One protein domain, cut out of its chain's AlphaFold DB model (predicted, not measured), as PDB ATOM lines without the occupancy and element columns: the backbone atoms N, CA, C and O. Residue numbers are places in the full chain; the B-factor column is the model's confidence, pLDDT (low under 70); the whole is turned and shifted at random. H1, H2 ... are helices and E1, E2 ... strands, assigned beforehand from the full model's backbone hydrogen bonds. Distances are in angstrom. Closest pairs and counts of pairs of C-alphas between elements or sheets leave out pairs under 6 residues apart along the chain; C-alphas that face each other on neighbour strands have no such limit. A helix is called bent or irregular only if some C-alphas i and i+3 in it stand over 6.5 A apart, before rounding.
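Overview. This is residues 10 to 139 of the 259 residues of an uncharacterized protein of marine sediment metagenome (UniProt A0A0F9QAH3). Look for one twisted sheet of six strands, folded back on itself so that E4 and E3 face E1, E5 and E6 across the sharply bent hinge strand E2. The long helix H1 packs on one face of this sheet and the short helix H2 on the opposite face. The printed part has 130 residues, with six named strands, E1 to E6, followed by H1 and H2; the class is mixed, helices and strands. The sheet's order is E4, E3, E2, E1, E5, E6, all antiparallel. The whole is compact, with a radius of gyration of the C-alphas of 13.9 A and spans of 36 by 35 by 27 A.

Along the chain. Find C-alpha 15 at (11.419, -17.072, 99.761); from there E1, residues 15 to 24, runs 27.3 A. E2, residues 33 to 42, covers 19.6 A and bends by 99 degrees at residue 36. Next come E3, residues 56 to 62, 19.2 A, and E4, residues 65 to 70, 16.5 A. E5, residues 74 to 83, runs 26.0 A with a bend of 52 degrees at residue 77, and E6, residues 86 to 91, runs 16.3 A. H1, residues 95 to 111, is 24.5 A long; H2, residues 131 to 138, is 10.2 A long and ends at C-alpha 138 at (24.115, -1.241, 95.919).

Arrangement. Start at E1, whose N 22 is 2.8 A from O 33 of E2, within hydrogen-bond range. E2's pairing is staggered: residues 33 to 36 pair with E1, and residues 36 to 42 with E3, where N 38 and O 59 are 2.8 A apart. E1 to E4 form a meander, each strand the antiparallel neighbour of the one before; in the hairpin E3 and E4, N 60 and O 67 are 2.8 A apart. On the other side of E1 is E5, with N 19 and O 80 at 2.9 A; the hairpin E5 and E6 has N 81 and O 88 at 2.9 A. In this folded sheet, one sheet bent back into two leaves, 16 pairs of C-alphas are within 11 A across the leaves. H1 is on the sheet; its closest C-alphas to E2 are Gln 106 and Gly 39, 6.1 A apart. H2 is on the opposite face, at a height over the sheet of 9.5 A, over E2 and only just over E1, on which 3 of its C-alphas fall. H2 runs across the strands, at 74 degrees to E2 on the local plane. In H1 and H2 every O i to N i+4 pair is within hydrogen-bond range.

Size, cuts and confidence. The two C-alphas farthest apart, Val 48 and Glu 131, are 40.6 A apart. The printed part has no cut; its long links are residues 43 to 55 and 112 to 130. Mean pLDDT of the printed part is 73.0, with 38 residues under 70, among them 41 to 55 and 26 to 31.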
ATOM      1  N   GLU A  10       1.397 -20.116  99.149       73.06
ATOM      2  CA  GLU A  10       1.963 -21.471  99.105       73.06
ATOM      3  C   GLU A  10       3.121 -21.615  98.102       73.06
ATOM      4  O   GLU A  10       4.147 -22.224  98.407       73.06
ATOM      5  N   LYS A  11       3.005 -21.005  96.914       73.38
ATOM      6  CA  LYS A  11       4.081 -21.013  95.905       73.38
ATOM      7  C   LYS A  11       5.274 -20.158  96.308       73.38
ATOM      8  O   LYS A  11       6.336 -20.301  95.714       73.38
ATOM      9  N   LEU A  12       5.087 -19.279  97.284       78.50
ATOM     10  CA  LEU A  12       6.101 -18.400  97.848       78.50
ATOM     11  C   LEU A  12       6.788 -19.008  99.077       78.50
ATOM     12  O   LEU A  12       7.644 -18.375  99.695       78.50
ATOM     13  N   LYS A  13       6.463 -20.254  99.428       78.69
ATOM     14  CA  LYS A  13       7.106 -20.936 100.544       78.69
ATOM     15  C   LYS A  13       8.597 -21.127 100.299       78.69
ATOM     16  O   LYS A  13       9.018 -21.800  99.358       78.69
ATOM     17  N   GLY A  14       9.402 -20.573 101.203       75.62
ATOM     18  CA  GLY A  14      10.858 -20.614 101.107       75.62
ATOM     19  C   GLY A  14      11.458 -19.478 100.279       75.62
ATOM     20  O   GLY A  14      12.537 -19.661  99.707       75.62
ATOM     21  N   ILE A  15      10.786 -18.316 100.217       83.75
ATOM     22  CA  ILE A  15      11.419 -17.072  99.761       83.75
ATOM     23  C   ILE A  15      12.758 -16.891 100.489       83.75
ATOM     24  O   ILE A  15      12.847 -17.000 101.711       83.75
ATOM     25  N   LYS A  16      13.804 -16.622  99.709       83.06
ATOM     26  CA  LYS A  16      15.147 -16.299 100.190       83.06
ATOM     27  C   LYS A  16      15.486 -14.827 100.027       83.06
ATOM     28  O   LYS A  16      16.200 -14.308 100.867       83.06
ATOM     29  N   TYR A  17      14.980 -14.161  98.991       86.88
ATOM     30  CA  TYR A  17      15.025 -12.703  98.870       86.88
ATOM     31  C   TYR A  17      13.998 -12.205  97.855       86.88
ATOM     32  O   TYR A  17      13.559 -12.956  96.974       86.88
ATOM     33  N   VAL A  18      13.677 -10.914  97.952       88.19
ATOM     34  CA  VAL A  18      12.890 -10.183  96.958       88.19
ATOM     35  C   VAL A  18      13.562  -8.850  96.650       88.19
ATOM     36  O   VAL A  18      13.857  -8.074  97.557       88.19
ATOM     37  N   VAL A  19      13.778  -8.567  95.367       89.12
ATOM     38  CA  VAL A  19      14.258  -7.270  94.874       89.12
ATOM     39  C   VAL A  19      13.222  -6.680  93.934       89.12
ATOM     40  O   VAL A  19      12.726  -7.354  93.031       89.12
ATOM     41  N   VAL A  20      12.913  -5.402  94.117       88.31
ATOM     42  CA  VAL A  20      11.983  -4.668  93.257       88.31
ATOM     43  C   VAL A  20      12.729  -3.521  92.601       88.31
ATOM     44  O   VAL A  20      13.460  -2.786  93.260       88.31
ATOM     45  N   GLY A  21      12.539  -3.382  91.291       84.44
ATOM     46  CA  GLY A  21      13.051  -2.273  90.500       84.44
ATOM     47  C   GLY A  21      11.920  -1.377  90.022       84.44
ATOM     48  O   GLY A  21      11.010  -1.847  89.336       84.44
ATOM     49  N   LEU A  22      11.999  -0.086  90.331       79.69
ATOM     50  CA  LEU A  22      11.028   0.924  89.921       79.69
ATOM     51  C   LEU A  22      11.638   1.937  88.950       79.69
ATOM     52  O   LEU A  22      12.838   2.205  88.961       79.69
ATOM     53  N   THR A  23      10.814   2.526  88.094       78.25
ATOM     54  CA  THR A  23      11.204   3.623  87.195       78.25
ATOM     55  C   THR A  23      10.138   4.707  87.237       78.25
ATOM     56  O   THR A  23       8.964   4.413  87.441       78.25
ATOM     57  N   ALA A  24      10.528   5.973  87.094       70.00
ATOM     58  CA  ALA A  24       9.569   7.071  87.098       70.00
ATOM     59  C   ALA A  24       8.633   6.971  85.881       70.00
ATOM     60  O   ALA A  24       9.093   6.861  84.746       70.00
ATOM     61  N   LYS A  25       7.318   7.082  86.086       71.00
ATOM     62  CA  LYS A  25       6.322   7.071  84.997       71.00
ATOM     63  C   LYS A  25       6.527   8.228  84.015       71.00
ATOM     64  O   LYS A  25       6.281   8.069  82.821       71.00
ATOM     65  N   ALA A  26       7.000   9.371  84.518       59.09
ATOM     66  CA  ALA A  26       7.330  10.550  83.717       59.09
ATOM     67  C   ALA A  26       8.568  10.352  82.822       59.09
ATOM     68  O   ALA A  26       8.696  11.028  81.805       59.09
ATOM     69  N   ASP A  27       9.455   9.419  83.178       62.16
ATOM     70  CA  ASP A  27      10.661   9.093  82.419       62.16
ATOM     71  C   ASP A  27      10.929   7.582  82.442       62.16
ATOM     72  O   ASP A  27      11.790   7.076  83.164       62.16
ATOM     73  N   LYS A  28      10.189   6.843  81.606       61.44
ATOM     74  CA  LYS A  28      10.290   5.374  81.510       61.44
ATOM     75  C   LYS A  28      11.662   4.866  81.045       61.44
ATOM     76  O   LYS A  28      11.972   3.682  81.195       61.44
ATOM     77  N   LYS A  29      12.478   5.734  80.435       62.38
ATOM     78  CA  LYS A  29      13.858   5.424  80.017       62.38
ATOM     79  C   LYS A  29      14.890   5.833  81.069       62.38
ATOM     80  O   LYS A  29      16.077   5.567  80.875       62.38
ATOM     81  N   GLY A  30      14.435   6.448  82.151       60.12
ATOM     82  CA  GLY A  30      15.248   6.900  83.256       60.12
ATOM     83  C   GLY A  30      15.882   5.761  84.057       60.12
ATOM     84  O   GLY A  30      15.685   4.569  83.773       60.12
ATOM     85  N   PRO A  31      16.682   6.129  85.068       65.19
ATOM     86  CA  PRO A  31      17.344   5.167  85.929       65.19
ATOM     87  C   PRO A  31      16.338   4.279  86.662       65.19
ATOM     88  O   PRO A  31      15.240   4.704  87.030       65.19
ATOM     89  N   VAL A  32      16.742   3.030  86.889       72.88
ATOM     90  CA  VAL A  32      15.963   2.079  87.681       72.88
ATOM     91  C   VAL A  32      16.399   2.187  89.130       72.88
ATOM     92  O   VAL A  32      17.580   2.059  89.434       72.88
ATOM     93  N   ILE A  33      15.437   2.407  90.017       75.31
ATOM     94  CA  ILE A  33      15.641   2.386  91.458       75.31
ATOM     95  C   ILE A  33      15.382   0.956  91.917       75.31
ATOM     96  O   ILE A  33      14.230   0.525  91.945       75.31
ATOM     97  N   ALA A  34      16.445   0.203  92.192       81.56
ATOM     98  CA  ALA A  34      16.357  -1.169  92.675       81.56
ATOM     99  C   ALA A  34      16.682  -1.241  94.169       81.56
ATOM    100  O   ALA A  34      17.586  -0.556  94.644       81.56
ATOM    101  N   GLY A  35      15.956  -2.087  94.897       80.31
ATOM    102  CA  GLY A  35      16.214  -2.340  96.309       80.31
ATOM    103  C   GLY A  35      15.543  -3.610  96.816       80.31
ATOM    104  O   GLY A  35      14.652  -4.162  96.161       80.31
ATOM    105  N   TYR A  36      15.983  -4.078  97.981       86.81
ATOM    106  CA  TYR A  36      15.348  -5.193  98.678       86.81
ATOM    107  C   TYR A  36      13.967  -4.779  99.164       86.81
ATOM    108  O   TYR A  36      13.798  -3.700  99.727       86.81
ATOM    109  N   PHE A  37      12.969  -5.622  98.942       88.81
ATOM    110  CA  PHE A  37      11.595  -5.295  99.292       88.81
ATOM    111  C   PHE A  37      11.373  -5.328 100.809       88.81
ATOM    112  O   PHE A  37      11.592  -6.346 101.455       88.81
ATOM    113  N   LEU A  38      10.887  -4.219 101.366       80.56
ATOM    114  CA  LEU A  38      10.524  -4.102 102.782       80.56
ATOM    115  C   LEU A  38       9.015  -4.118 103.014       80.56
ATOM    116  O   LEU A  38       8.569  -4.396 104.126       80.56
ATOM    117  N   GLY A  39       8.222  -3.778 102.000       82.50
ATOM    118  CA  GLY A  39       6.772  -3.761 102.120       82.50
ATOM    119  C   GLY A  39       6.071  -2.894 101.084       82.50
ATOM    120  O   GLY A  39       6.667  -2.061 100.400       82.50
ATOM    121  N   LEU A  40       4.766  -3.098 101.005       81.06
ATOM    122  CA  LEU A  40       3.800  -2.381 100.196       81.06
ATOM    123  C   LEU A  40       2.718  -1.844 101.143       81.06
ATOM    124  O   LEU A  40       1.907  -2.603 101.682       81.06
ATOM    125  N   ARG A  41       2.719  -0.533 101.392       69.75
ATOM    126  CA  ARG A  41       1.802   0.093 102.358       69.75
ATOM    127  C   ARG A  41       1.084   1.293 101.768       69.75
ATOM    128  O   ARG A  41       1.679   2.075 101.033       69.75
ATOM    129  N   GLY A  42      -0.189   1.427 102.125       61.88
ATOM    130  CA  GLY A  42      -0.962   2.646 101.918       61.88
ATOM    131  C   GLY A  42      -0.689   3.685 103.009       61.88
ATOM    132  O   GLY A  42      -0.247   3.329 104.102       61.88
ATOM    133  N   LEU A  43      -0.985   4.962 102.747       51.72
ATOM    134  CA  LEU A  43      -1.004   6.018 103.779       51.72
ATOM    135  C   LEU A  43      -2.158   5.873 104.791       51.72
ATOM    136  O   LEU A  43      -2.129   6.514 105.840       51.72
ATOM    137  N   VAL A  44      -3.166   5.056 104.476       48.47
ATOM    138  CA  VAL A  44      -4.340   4.793 105.321       48.47
ATOM    139  C   VAL A  44      -4.332   3.322 105.735       48.47
ATOM    140  O   VAL A  44      -3.963   2.458 104.936       48.47
ATOM    141  N   ASP A  45      -4.711   3.055 106.987       42.81
ATOM    142  CA  ASP A  45      -4.794   1.708 107.555       42.81
ATOM    143  C   ASP A  45      -5.618   0.770 106.658       42.81
ATOM    144  O   ASP A  45      -6.706   1.112 106.193       42.81
ATOM    145  N   ILE A  46      -5.098  -0.441 106.444       42.16
ATOM    146  CA  ILE A  46      -5.569  -1.446 105.467       42.16
ATOM    147  C   ILE A  46      -6.975  -2.006 105.811       42.16
ATOM    148  O   ILE A  46      -7.528  -2.818 105.076       42.16
ATOM    149  N   ASN A  47      -7.614  -1.527 106.881       44.12
ATOM    150  CA  ASN A  47      -8.949  -1.960 107.306       44.12
ATOM    151  C   ASN A  47     -10.118  -1.227 106.624       44.12
ATOM    152  O   ASN A  47     -11.267  -1.432 107.009       44.12
ATOM    153  N   VAL A  48      -9.871  -0.420 105.588       41.12
ATOM    154  CA  VAL A  48     -10.940   0.152 104.754       41.12
ATOM    155  C   VAL A  48     -10.685  -0.221 103.293       41.12
ATOM    156  O   VAL A  48      -9.672   0.149 102.709       41.12
ATOM    157  N   GLN A  49     -11.616  -0.987 102.720       36.81
ATOM    158  CA  GLN A  49     -11.570  -1.727 101.446       36.81
ATOM    159  C   GLN A  49     -11.310  -0.931 100.145       36.81
ATOM    160  O   GLN A  49     -11.580  -1.441  99.061       36.81
ATOM    161  N   LEU A  50     -10.759   0.280 100.178       43.47
ATOM    162  CA  LEU A  50     -10.320   0.981  98.970       43.47
ATOM    163  C   LEU A  50      -9.017   1.728  99.237       43.47
ATOM    164  O   LEU A  50      -9.005   2.940  99.447       43.47
ATOM    165  N   VAL A  51      -7.891   1.015  99.177       45.94
ATOM    166  CA  VAL A  51      -6.604   1.691  99.000       45.94
ATOM    167  C   VAL A  51      -6.609   2.274  97.589       45.94
ATOM    168  O   VAL A  51      -6.489   1.554  96.597       45.94
ATOM    169  N   ASN A  52      -6.823   3.585  97.497       54.88
ATOM    170  CA  ASN A  52      -6.648   4.328  96.260       54.88
ATOM    171  C   ASN A  52      -5.226   4.048  95.745       54.88
ATOM    172  O   ASN A  52      -4.261   4.193  96.496       54.88
ATOM    173  N   LYS A  53      -5.084   3.640  94.475       53.97
ATOM    174  CA  LYS A  53      -3.772   3.350  93.859       53.97
ATOM    175  C   LYS A  53      -2.795   4.520  94.015       53.97
ATOM    176  O   LYS A  53      -1.587   4.305  94.000       53.97
ATOM    177  N   ASN A  54      -3.327   5.730  94.197       53.12
ATOM    178  CA  ASN A  54      -2.529   6.933  94.347       53.12
ATOM    179  C   ASN A  54      -1.778   7.047  95.690       53.12
ATOM    180  O   ASN A  54      -0.818   7.814  95.799       53.12
ATOM    181  N   ASP A  55      -2.174   6.260  96.689       64.62
ATOM    182  CA  ASP A  55      -1.637   6.318  98.052       64.62
ATOM    183  C   ASP A  55      -0.801   5.085  98.410       64.62
ATOM    184  O   ASP A  55      -0.550   4.840  99.589       64.62
ATOM    185  N   LEU A  56      -0.392   4.290  97.415       71.88
ATOM    186  CA  LEU A  56       0.337   3.043  97.616       71.88
ATOM    187  C   LEU A  56       1.847   3.249  97.457       71.88
ATOM    188  O   LEU A  56       2.328   3.694  96.413       71.88
ATOM    189  N   PHE A  57       2.606   2.877  98.485       77.88
ATOM    190  CA  PHE A  57       4.049   3.061  98.549       77.88
ATOM    191  C   PHE A  57       4.775   1.724  98.607       77.88
ATOM    192  O   PHE A  57       4.439   0.851  99.412       77.88
ATOM    193  N   VAL A  58       5.823   1.602  97.795       81.62
ATOM    194  CA  VAL A  58       6.800   0.517  97.891       81.62
ATOM    195  C   VAL A  58       7.958   0.980  98.762       81.62
ATOM    196  O   VAL A  58       8.565   2.021  98.504       81.62
ATOM    197  N   TRP A  59       8.259   0.193  99.785       82.75
ATOM    198  CA  TRP A  59       9.379   0.393 100.690       82.75
ATOM    199  C   TRP A  59      10.532  -0.502 100.257       82.75
ATOM    200  O   TRP A  59      10.356  -1.715 100.120       82.75
ATOM    201  N   LEU A  60      11.702   0.092 100.058       81.62
ATOM    202  CA  LEU A  60      12.908  -0.596  99.617       81.62
ATOM    203  C   LEU A  60      14.072  -0.337 100.567       81.62
ATOM    204  O   LEU A  60      14.264   0.797 100.998       81.62
ATOM    205  N   MET A  61      14.878  -1.362 100.841       74.62
ATOM    206  CA  MET A  61      16.206  -1.202 101.428       74.62
ATOM    207  C   MET A  61      17.255  -1.147 100.321       74.62
ATOM    208  O   MET A  61      17.282  -2.006  99.433       74.62
ATOM    209  N   LYS A  62      18.129  -0.148 100.394       73.56
ATOM    210  CA  LYS A  62      19.245   0.055  99.479       73.56
ATOM    211  C   LYS A  62      20.498   0.384 100.286       73.56
ATOM    212  O   LYS A  62      20.604   1.481 100.829       73.56
ATOM    213  N   GLY A  63      21.419  -0.571 100.412       66.94
ATOM    214  CA  GLY A  63      22.497  -0.460 101.398       66.94
ATOM    215  C   GLY A  63      21.912  -0.241 102.800       66.94
ATOM    216  O   GLY A  63      21.059  -1.005 103.240       66.94
ATOM    217  N   GLU A  64      22.307   0.844 103.466       63.53
ATOM    218  CA  GLU A  64      21.791   1.221 104.794       63.53
ATOM    219  C   GLU A  64      20.556   2.146 104.749       63.53
ATOM    220  O   GLU A  64      20.010   2.538 105.792       63.53
ATOM    221  N   GLU A  65      20.093   2.512 103.550       62.97
ATOM    222  CA  GLU A  65      18.987   3.444 103.348       62.97
ATOM    223  C   GLU A  65      17.649   2.725 103.148       62.97
ATOM    224  O   GLU A  65      17.559   1.685 102.497       62.97
ATOM    225  N   VAL A  66      16.578   3.332 103.667       68.75
ATOM    226  CA  VAL A  66      15.198   2.919 103.395       68.75
ATOM    227  C   VAL A  66      14.544   3.977 102.518       68.75
ATOM    228  O   VAL A  66      14.436   5.136 102.917       68.75
ATOM    229  N   GLN A  67      14.099   3.579 101.331       67.88
ATOM    230  CA  GLN A  67      13.448   4.445 100.354       67.88
ATOM    231  C   GLN A  67      11.966   4.092 100.249       67.88
ATOM    232  O   GLN A  67      11.600   2.921 100.174       67.88
ATOM    233  N   MET A  68      11.110   5.112 100.231       75.12
ATOM    234  CA  MET A  68       9.662   4.966 100.100       75.12
ATOM    235  C   MET A  68       9.220   5.630  98.793       75.12
ATOM    236  O   MET A  68       9.387   6.836  98.622       75.12
ATOM    237  N   LEU A  69       8.677   4.847  97.860       71.19
ATOM    238  CA  LEU A  69       8.354   5.297  96.503       71.19
ATOM    239  C   LEU A  69       6.858   5.134  96.222       71.19
ATOM    240  O   LEU A  69       6.327   4.030  96.316       71.19
ATOM    241  N   ASN A  70       6.184   6.230  95.863       73.94
ATOM    242  CA  ASN A  70       4.752   6.234  95.556       73.94
ATOM    243  C   ASN A  70       4.481   5.676  94.146       73.94
ATOM    244  O   ASN A  70       4.992   6.205  93.153       73.94
ATOM    245  N   LEU A  71       3.624   4.664  94.035       76.25
ATOM    246  CA  LEU A  71       3.243   4.053  92.758       76.25
ATOM    247  C   LEU A  71       2.428   4.987  91.838       76.25
ATOM    248  O   LEU A  71       2.350   4.751  90.635       76.25
ATOM    249  N   SER A  72       1.923   6.121  92.327       67.56
ATOM    250  CA  SER A  72       1.428   7.226  91.484       67.56
ATOM    251  C   SER A  72       2.475   7.742  90.502       67.56
ATOM    252  O   SER A  72       2.155   8.108  89.372       67.56
ATOM    253  N   HIS A  73       3.735   7.788  90.937       67.44
ATOM    254  CA  HIS A  73       4.829   8.426  90.205       67.44
ATOM    255  C   HIS A  73       5.831   7.420  89.644       67.44
ATOM    256  O   HIS A  73       6.586   7.753  88.729       67.44
ATOM    257  N   TYR A  74       5.810   6.190  90.150       74.31
ATOM    258  CA  TYR A  74       6.738   5.133  89.784       74.31
ATOM    259  C   TYR A  74       5.995   3.898  89.279       74.31
ATOM    260  O   TYR A  74       4.958   3.521  89.808       74.31
ATOM    261  N   GLU A  75       6.536   3.254  88.251       78.50
ATOM    262  CA  GLU A  75       6.074   1.958  87.762       78.50
ATOM    263  C   GLU A  75       7.062   0.858  88.157       78.50
ATOM    264  O   GLU A  75       8.280   1.059  88.148       78.50
ATOM    265  N   ILE A  76       6.536  -0.321  88.495       83.88
ATOM    266  CA  ILE A  76       7.346  -1.509  88.779       83.88
ATOM    267  C   ILE A  76       7.869  -2.051  87.449       83.88
ATOM    268  O   ILE A  76       7.119  -2.604  86.642       83.88
ATOM    269  N   LYS A  77       9.173  -1.895  87.222       82.50
ATOM    270  CA  LYS A  77       9.856  -2.348  86.008       82.50
ATOM    271  C   LYS A  77      10.241  -3.815  86.084       82.50
ATOM    272  O   LYS A  77      10.210  -4.509  85.069       82.50
ATOM    273  N   PHE A  78      10.626  -4.286  87.264       83.00
ATOM    274  CA  PHE A  78      10.833  -5.704  87.504       83.00
ATOM    275  C   PHE A  78      10.655  -6.063  88.980       83.00
ATOM    276  O   PHE A  78      10.803  -5.221  89.865       83.00
ATOM    277  N   MET A  79      10.402  -7.342  89.220       84.62
ATOM    278  CA  MET A  79      10.454  -7.985  90.522       84.62
ATOM    279  C   MET A  79      11.269  -9.265  90.385       84.62
ATOM    280  O   MET A  79      11.007 -10.080  89.506       84.62
ATOM    281  N   GLU A  80      12.274  -9.433  91.225       87.12
ATOM    282  CA  GLU A  80      13.092 -10.634  91.295       87.12
ATOM    283  C   GLU A  80      12.830 -11.326  92.624       87.12
ATOM    284  O   GLU A  80      12.907 -10.695  93.676       87.12
ATOM    285  N   ILE A  81      12.500 -12.612  92.568       86.75
ATOM    286  CA  ILE A  81      12.193 -13.424  93.744       86.75
ATOM    287  C   ILE A  81      13.043 -14.682  93.670       86.75
ATOM    288  O   ILE A  81      13.047 -15.368  92.646       86.75
ATOM    289  N   ASN A  82      13.729 -15.006  94.759       85.25
ATOM    290  CA  ASN A  82      14.354 -16.310  94.928       85.25
ATOM    291  C   ASN A  82      13.538 -17.163  95.885       85.25
ATOM    292  O   ASN A  82      13.220 -16.717  96.985       85.25
ATOM    293  N   ILE A  83      13.224 -18.384  95.466       84.75
ATOM    294  CA  ILE A  83      12.490 -19.376  96.247       84.75
ATOM    295  C   ILE A  83      13.324 -20.651  96.249       84.75
ATOM    296  O   ILE A  83      13.574 -21.239  95.195       84.75
ATOM    297  N   ASN A  84      13.780 -21.073  97.431       82.12
ATOM    298  CA  ASN A  84      14.582 -22.287  97.625       82.12
ATOM    299  C   ASN A  84      15.766 -22.434  96.643       82.12
ATOM    300  O   ASN A  84      16.072 -23.535  96.193       82.12
ATOM    301  N   GLY A  85      16.437 -21.328  96.299       71.69
ATOM    302  CA  GLY A  85      17.602 -21.322  95.408       71.69
ATOM    303  C   GLY A  85      17.279 -21.140  93.923       71.69
ATOM    304  O   GLY A  85      18.180 -20.808  93.157       71.69
ATOM    305  N   SER A  86      16.013 -21.265  93.515       78.88
ATOM    306  CA  SER A  86      15.570 -20.910  92.164       78.88
ATOM    307  C   SER A  86      15.182 -19.435  92.117       78.88
ATOM    308  O   SER A  86      14.320 -18.994  92.880       78.88
ATOM    309  N   TYR A  87      15.811 -18.660  91.236       78.69
ATOM    310  CA  TYR A  87      15.485 -17.248  91.049       78.69
ATOM    311  C   TYR A  87      14.571 -17.063  89.836       78.69
ATOM    312  O   TYR A  87      14.787 -17.642  88.774       78.69
ATOM    313  N   THR A  88      13.540 -16.235  89.985       79.75
ATOM    314  CA  THR A  88      12.635 -15.847  88.900       79.75
ATOM    315  C   THR A  88      12.550 -14.331  88.830       79.75
ATOM    316  O   THR A  88      12.283 -13.665  89.830       79.75
ATOM    317  N   LYS A  89      12.759 -13.780  87.630       82.38
ATOM    318  CA  LYS A  89      12.645 -12.346  87.361       82.38
ATOM    319  C   LYS A  89      11.393 -12.056  86.543       82.38
ATOM    320  O   LYS A  89      11.319 -12.370  85.358       82.38
ATOM    321  N   TYR A  90      10.428 -11.405  87.172       80.44
ATOM    322  CA  TYR A  90       9.215 -10.905  86.547       80.44
ATOM    323  C   TYR A  90       9.491  -9.503  86.001       80.44
ATOM    324  O   TYR A  90       9.652  -8.553  86.763       80.44
ATOM    325  N   SER A  91       9.594  -9.371  84.680       77.12
ATOM    326  CA  SER A  91       9.774  -8.069  84.014       77.12
ATOM    327  C   SER A  91       8.427  -7.403  83.744       77.12
ATOM    328  O   SER A  91       7.437  -8.107  83.641       77.12
ATOM    329  N   ALA A  92       8.399  -6.074  83.632       64.62
ATOM    330  CA  ALA A  92       7.221  -5.212  83.496       64.62
ATOM    331  C   ALA A  92       5.976  -5.881  82.874       64.62
ATOM    332  O   ALA A  92       5.812  -5.940  81.655       64.62
ATOM    333  N   TYR A  93       5.082  -6.355  83.745       64.31
ATOM    334  CA  TYR A  93       3.703  -6.711  83.413       64.31
ATOM    335  C   TYR A  93       2.771  -5.513  83.643       64.31
ATOM    336  O   TYR A  93       3.208  -4.446  84.081       64.31
ATOM    337  N   LYS A  94       1.473  -5.693  83.361       77.75
ATOM    338  CA  LYS A  94       0.431  -4.733  83.751       77.75
ATOM    339  C   LYS A  94       0.567  -4.387  85.239       77.75
ATOM    340  O   LYS A  94       0.813  -5.271  86.058       77.75
ATOM    341  N   GLU A  95       0.408  -3.110  85.570       74.50
ATOM    342  CA  GLU A  95       0.663  -2.578  86.912       74.50
ATOM    343  C   GLU A  95      -0.179  -3.278  87.987       74.50
ATOM    344  O   GLU A  95       0.349  -3.635  89.038       74.50
ATOM    345  N   GLU A  96      -1.442  -3.584  87.685       76.12
ATOM    346  CA  GLU A  96      -2.349  -4.324  88.572       76.12
ATOM    347  C   GLU A  96      -1.775  -5.681  88.982       76.12
ATOM    348  O   GLU A  96      -1.807  -6.044  90.152       76.12
ATOM    349  N   VAL A  97      -1.193  -6.400  88.020       78.62
ATOM    350  CA  VAL A  97      -0.625  -7.733  88.240       78.62
ATOM    351  C   VAL A  97       0.626  -7.642  89.113       78.62
ATOM    352  O   VAL A  97       0.854  -8.492  89.970       78.62
ATOM    353  N   ASN A  98       1.445  -6.603  88.935       80.50
ATOM    354  CA  ASN A  98       2.624  -6.395  89.779       80.50
ATOM    355  C   ASN A  98       2.241  -6.021  91.219       80.50
ATOM    356  O   ASN A  98       2.896  -6.481  92.153       80.50
ATOM    357  N   ILE A  99       1.184  -5.223  91.401       80.69
ATOM    358  CA  ILE A  99       0.654  -4.865  92.725       80.69
ATOM    359  C   ILE A  99       0.080  -6.097  93.431       80.69
ATOM    360  O   ILE A  99       0.391  -6.328  94.601       80.69
ATOM    361  N   GLU A 100      -0.703  -6.917  92.726       80.06
ATOM    362  CA  GLU A 100      -1.237  -8.177  93.258       80.06
ATOM    363  C   GLU A 100      -0.095  -9.104  93.698       80.06
ATOM    364  O   GLU A 100      -0.076  -9.574  94.835       80.06
ATOM    365  N   ARG A 101       0.934  -9.266  92.856       83.19
ATOM    366  CA  ARG A 101       2.127 -10.059  93.192       83.19
ATOM    367  C   ARG A 101       2.862  -9.520  94.419       83.19
ATOM    368  O   ARG A 101       3.191 -10.309  95.300       83.19
ATOM    369  N   LEU A 102       3.100  -8.208  94.524       84.50
ATOM    370  CA  LEU A 102       3.747  -7.630  95.716       84.50
ATOM    371  C   LEU A 102       2.909  -7.814  96.979       84.50
ATOM    372  O   LEU A 102       3.470  -8.050  98.045       84.50
ATOM    373  N   THR A 103       1.585  -7.742  96.860       84.94
ATOM    374  CA  THR A 103       0.675  -8.009  97.978       84.94
ATOM    375  C   THR A 103       0.824  -9.453  98.453       84.94
ATOM    376  O   THR A 103       1.043  -9.685  99.637       84.94
ATOM    377  N   CYS A 104       0.818 -10.425  97.540       83.50
ATOM    378  CA  CYS A 104       1.036 -11.831  97.887       83.50
ATOM    379  C   CYS A 104       2.431 -12.092  98.476       83.50
ATOM    380  O   CYS A 104       2.553 -12.867  99.422       83.50
ATOM    381  N   VAL A 105       3.472 -11.436  97.948       85.69
ATOM    382  CA  VAL A 105       4.827 -11.475  98.525       85.69
ATOM    383  C   VAL A 105       4.823 -10.953  99.954       85.69
ATOM    384  O   VAL A 105       5.385 -11.594 100.837       85.69
ATOM    385  N   GLN A 106       4.187  -9.808 100.190       86.00
ATOM    386  CA  GLN A 106       4.085  -9.225 101.519       86.00
ATOM    387  C   GLN A 106       3.383 -10.170 102.496       86.00
ATOM    388  O   GLN A 106       3.902 -10.375 103.588       86.00
ATOM    389  N   GLU A 107       2.238 -10.743 102.126       83.62
ATOM    390  CA  GLU A 107       1.518 -11.670 103.007       83.62
ATOM    391  C   GLU A 107       2.338 -12.935 103.297       83.62
ATOM    392  O   GLU A 107       2.470 -13.314 104.456       83.62
ATOM    393  N   ALA A 108       3.005 -13.516 102.294       82.75
ATOM    394  CA  ALA A 108       3.887 -14.664 102.513       82.75
ATOM    395  C   ALA A 108       5.051 -14.335 103.468       82.75
ATOM    396  O   ALA A 108       5.363 -15.110 104.365       82.75
ATOM    397  N   LEU A 109       5.684 -13.168 103.312       81.69
ATOM    398  CA  LEU A 109       6.783 -12.742 104.185       81.69
ATOM    399  C   LEU A 109       6.317 -12.470 105.628       81.69
ATOM    400  O   LEU A 109       7.079 -12.727 106.559       81.69
ATOM    401  N   LYS A 110       5.078 -11.997 105.822       79.25
ATOM    402  CA  LYS A 110       4.458 -11.869 107.152       79.25
ATOM    403  C   LYS A 110       4.194 -13.235 107.789       79.25
ATOM    404  O   LYS A 110       4.495 -13.408 108.962       79.25
ATOM    405  N   GLU A 111       3.661 -14.192 107.028       77.44
ATOM    406  CA  GLU A 111       3.384 -15.559 107.505       77.44
ATOM    407  C   GLU A 111       4.653 -16.306 107.949       77.44
ATOM    408  O   GLU A 111       4.576 -17.203 108.786       77.44
ATOM    409  N   TYR A 112       5.820 -15.942 107.411       71.75
ATOM    410  CA  TYR A 112       7.110 -16.544 107.766       71.75
ATOM    411  C   TYR A 112       7.879 -15.786 108.859       71.75
ATOM    412  O   TYR A 112       9.091 -15.964 108.968       71.75
ATOM    413  N   ASP A 113       7.198 -14.949 109.651       70.44
ATOM    414  CA  ASP A 113       7.768 -14.188 110.778       70.44
ATOM    415  C   ASP A 113       8.974 -13.309 110.405       70.44
ATOM    416  O   ASP A 113       9.783 -12.918 111.246       70.44
ATOM    417  N   MET A 114       9.086 -12.907 109.136       72.88
ATOM    418  CA  MET A 114      10.150 -12.012 108.684       72.88
ATOM    419  C   MET A 114       9.780 -10.550 108.947       72.88
ATOM    420  O   MET A 114      10.028  -9.703 108.102       72.88
ATOM    421  N   LEU A 115       9.138 -10.228 110.069       70.12
ATOM    422  CA  LEU A 115       8.719  -8.866 110.402       70.12
ATOM    423  C   LEU A 115       9.642  -8.250 111.447       70.12
ATOM    424  O   LEU A 115       9.836  -8.777 112.539       70.12
ATOM    425  N   ARG A 116      10.142  -7.056 111.146       66.38
ATOM    426  CA  ARG A 116      10.797  -6.197 112.129       66.38
ATOM    427  C   ARG A 116       9.757  -5.589 113.079       66.38
ATOM    428  O   ARG A 116       8.602  -5.401 112.688       66.38
ATOM    429  N   PRO A 117      10.163  -5.139 114.283       56.88
ATOM    430  CA  PRO A 117       9.265  -4.470 115.233       56.88
ATOM    431  C   PRO A 117       8.550  -3.222 114.685       56.88
ATOM    432  O   PRO A 117       7.520  -2.811 115.204       56.88
ATOM    433  N   ASN A 118       9.084  -2.605 113.626       61.62
ATOM    434  CA  ASN A 118       8.465  -1.466 112.938       61.62
ATOM    435  C   ASN A 118       7.409  -1.880 111.886       61.62
ATOM    436  O   ASN A 118       6.869  -1.018 111.190       61.62
ATOM    437  N   GLY A 119       7.131  -3.178 111.745       65.94
ATOM    438  CA  GLY A 119       6.168  -3.735 110.798       65.94
ATOM    439  C   GLY A 119       6.641  -3.779 109.341       65.94
ATOM    440  O   GLY A 119       5.810  -3.989 108.452       65.94
ATOM    441  N   LEU A 120       7.931  -3.547 109.080       70.19
ATOM    442  CA  LEU A 120       8.561  -3.784 107.779       70.19
ATOM    443  C   LEU A 120       9.168  -5.182 107.737       70.19
ATOM    444  O   LEU A 120       9.518  -5.733 108.779       70.19
ATOM    445  N   ILE A 121       9.322  -5.740 106.540       76.75
ATOM    446  CA  ILE A 121       9.992  -7.027 106.380       76.75
ATOM    447  C   ILE A 121      11.469  -6.906 106.773       76.75
ATOM    448  O   ILE A 121      12.139  -5.924 106.452       76.75
ATOM    449  N   ASP A 122      11.970  -7.912 107.478       75.75
ATOM    450  CA  ASP A 122      13.367  -8.067 107.816       75.75
ATOM    451  C   ASP A 122      14.160  -8.641 106.640       75.75
ATOM    452  O   ASP A 122      14.031  -9.809 106.272       75.75
ATOM    453  N   THR A 123      15.003  -7.799 106.055       71.62
ATOM    454  CA  THR A 123      15.910  -8.173 104.969       71.62
ATOM    455  C   THR A 123      17.170  -8.869 105.462       71.62
ATOM    456  O   THR A 123      17.887  -9.425 104.640       71.62
ATOM    457  N   ASP A 124      17.459  -8.881 106.767       68.06
ATOM    458  CA  ASP A 124      18.663  -9.546 107.293       68.06
ATOM    459  C   ASP A 124      18.548 -11.075 107.151       68.06
ATOM    460  O   ASP A 124      19.545 -11.779 107.000       68.06
ATOM    461  N   GLY A 125      17.314 -11.590 107.088       67.69
ATOM    462  CA  GLY A 125      17.023 -12.978 106.729       67.69
ATOM    463  C   GLY A 125      17.203 -13.294 105.238       67.69
ATOM    464  O   GLY A 125      17.015 -14.448 104.836       67.69
ATOM    465  N   TYR A 126      17.545 -12.305 104.399       76.44
ATOM    466  CA  TYR A 126      17.722 -12.539 102.973       76.44
ATOM    467  C   TYR A 126      19.027 -13.280 102.709       76.44
ATOM    468  O   TYR A 126      20.127 -12.808 102.987       76.44
ATOM    469  N   THR A 127      18.898 -14.467 102.131       71.62
ATOM    470  CA  THR A 127      20.019 -15.376 101.878       71.62
ATOM    471  C   THR A 127      20.136 -15.670 100.388       71.62
ATOM    472  O   THR A 127      19.178 -15.529  99.630       71.62
ATOM    473  N   ASN A 128      21.326 -16.077  99.943       72.69
ATOM    474  CA  ASN A 128      21.583 -16.493  98.557       72.69
ATOM    475  C   ASN A 128      21.303 -15.416  97.491       72.69
ATOM    476  O   ASN A 128      20.923 -15.747  96.368       72.69
ATOM    477  N   VAL A 129      21.498 -14.135  97.820       76.69
ATOM    478  CA  VAL A 129      21.406 -13.056  96.826       76.69
ATOM    479  C   VAL A 129      22.605 -13.145  95.871       76.69
ATOM    480  O   VAL A 129      23.743 -13.055  96.345       76.69
ATOM    481  N   PRO A 130      22.394 -13.294  94.547       78.62
ATOM    482  CA  PRO A 130      23.475 -13.285  93.572       78.62
ATOM    483  C   PRO A 130      24.266 -11.980  93.635       78.62
ATOM    484  O   PRO A 130      23.693 -10.902  93.783       78.62
ATOM    485  N   GLU A 131      25.580 -12.060  93.435       78.50
ATOM    486  CA  GLU A 131      26.469 -10.891  93.456       78.50
ATOM    487  C   GLU A 131      26.044  -9.807  92.450       78.50
ATOM    488  O   GLU A 131      26.107  -8.615  92.735       78.50
ATOM    489  N   ALA A 132      25.537 -10.213  91.282       72.94
ATOM    490  CA  ALA A 132      24.989  -9.290  90.291       72.94
ATOM    491  C   ALA A 132      23.756  -8.526  90.814       72.94
ATOM    492  O   ALA A 132      23.598  -7.341  90.528       72.94
ATOM    493  N   THR A 133      22.902  -9.191  91.596       75.69
ATOM    494  CA  THR A 133      21.718  -8.586  92.219       75.69
ATOM    495  C   THR A 133      22.115  -7.669  93.375       75.69
ATOM    496  O   THR A 133      21.551  -6.584  93.491       75.69
ATOM    497  N   LYS A 134      23.119  -8.047  94.181       73.94
ATOM    498  CA  LYS A 134      23.684  -7.169  95.220       73.94
ATOM    499  C   LYS A 134      24.212  -5.877  94.616       73.94
ATOM    500  O   LYS A 134      23.763  -4.808  95.004       73.94
ATOM    501  N   LYS A 135      25.041  -5.977  93.574       73.94
ATOM    502  CA  LYS A 135      25.556  -4.810  92.843       73.94
ATOM    503  C   LYS A 135      24.448  -3.948  92.257       73.94
ATOM    504  O   LYS A 135      24.528  -2.739  92.346       73.94
ATOM    505  N   LEU A 136      23.386  -4.544  91.715       73.88
ATOM    506  CA  LEU A 136      22.240  -3.787  91.201       73.88
ATOM    507  C   LEU A 136      21.516  -2.982  92.294       73.88
ATOM    508  O   LEU A 136      21.007  -1.899  92.012       73.88
ATOM    509  N   VAL A 137      21.432  -3.525  93.510       71.56
ATOM    510  CA  VAL A 137      20.837  -2.845  94.669       71.56
ATOM    511  C   VAL A 137      21.806  -1.820  95.257       71.56
ATOM    512  O   VAL A 137      21.382  -0.741  95.636       71.56
ATOM    513  N   GLU A 138      23.097  -2.115  95.324       67.19
ATOM    514  CA  GLU A 138      24.115  -1.241  95.919       67.19
ATOM    515  C   GLU A 138      24.575  -0.125  94.981       67.19
ATOM    516  O   GLU A 138      24.997   0.927  95.455       67.19
ATOM    517  N   ASP A 139      24.460  -0.316  93.664       61.44
ATOM    518  CA  ASP A 139      24.819   0.687  92.672       61.44
ATOM    519  C   ASP A 139      23.969   1.930  92.921       61.44
ATOM    520  O   ASP A 139      22.762   1.982  92.643       61.44
TER     521      ASP A 139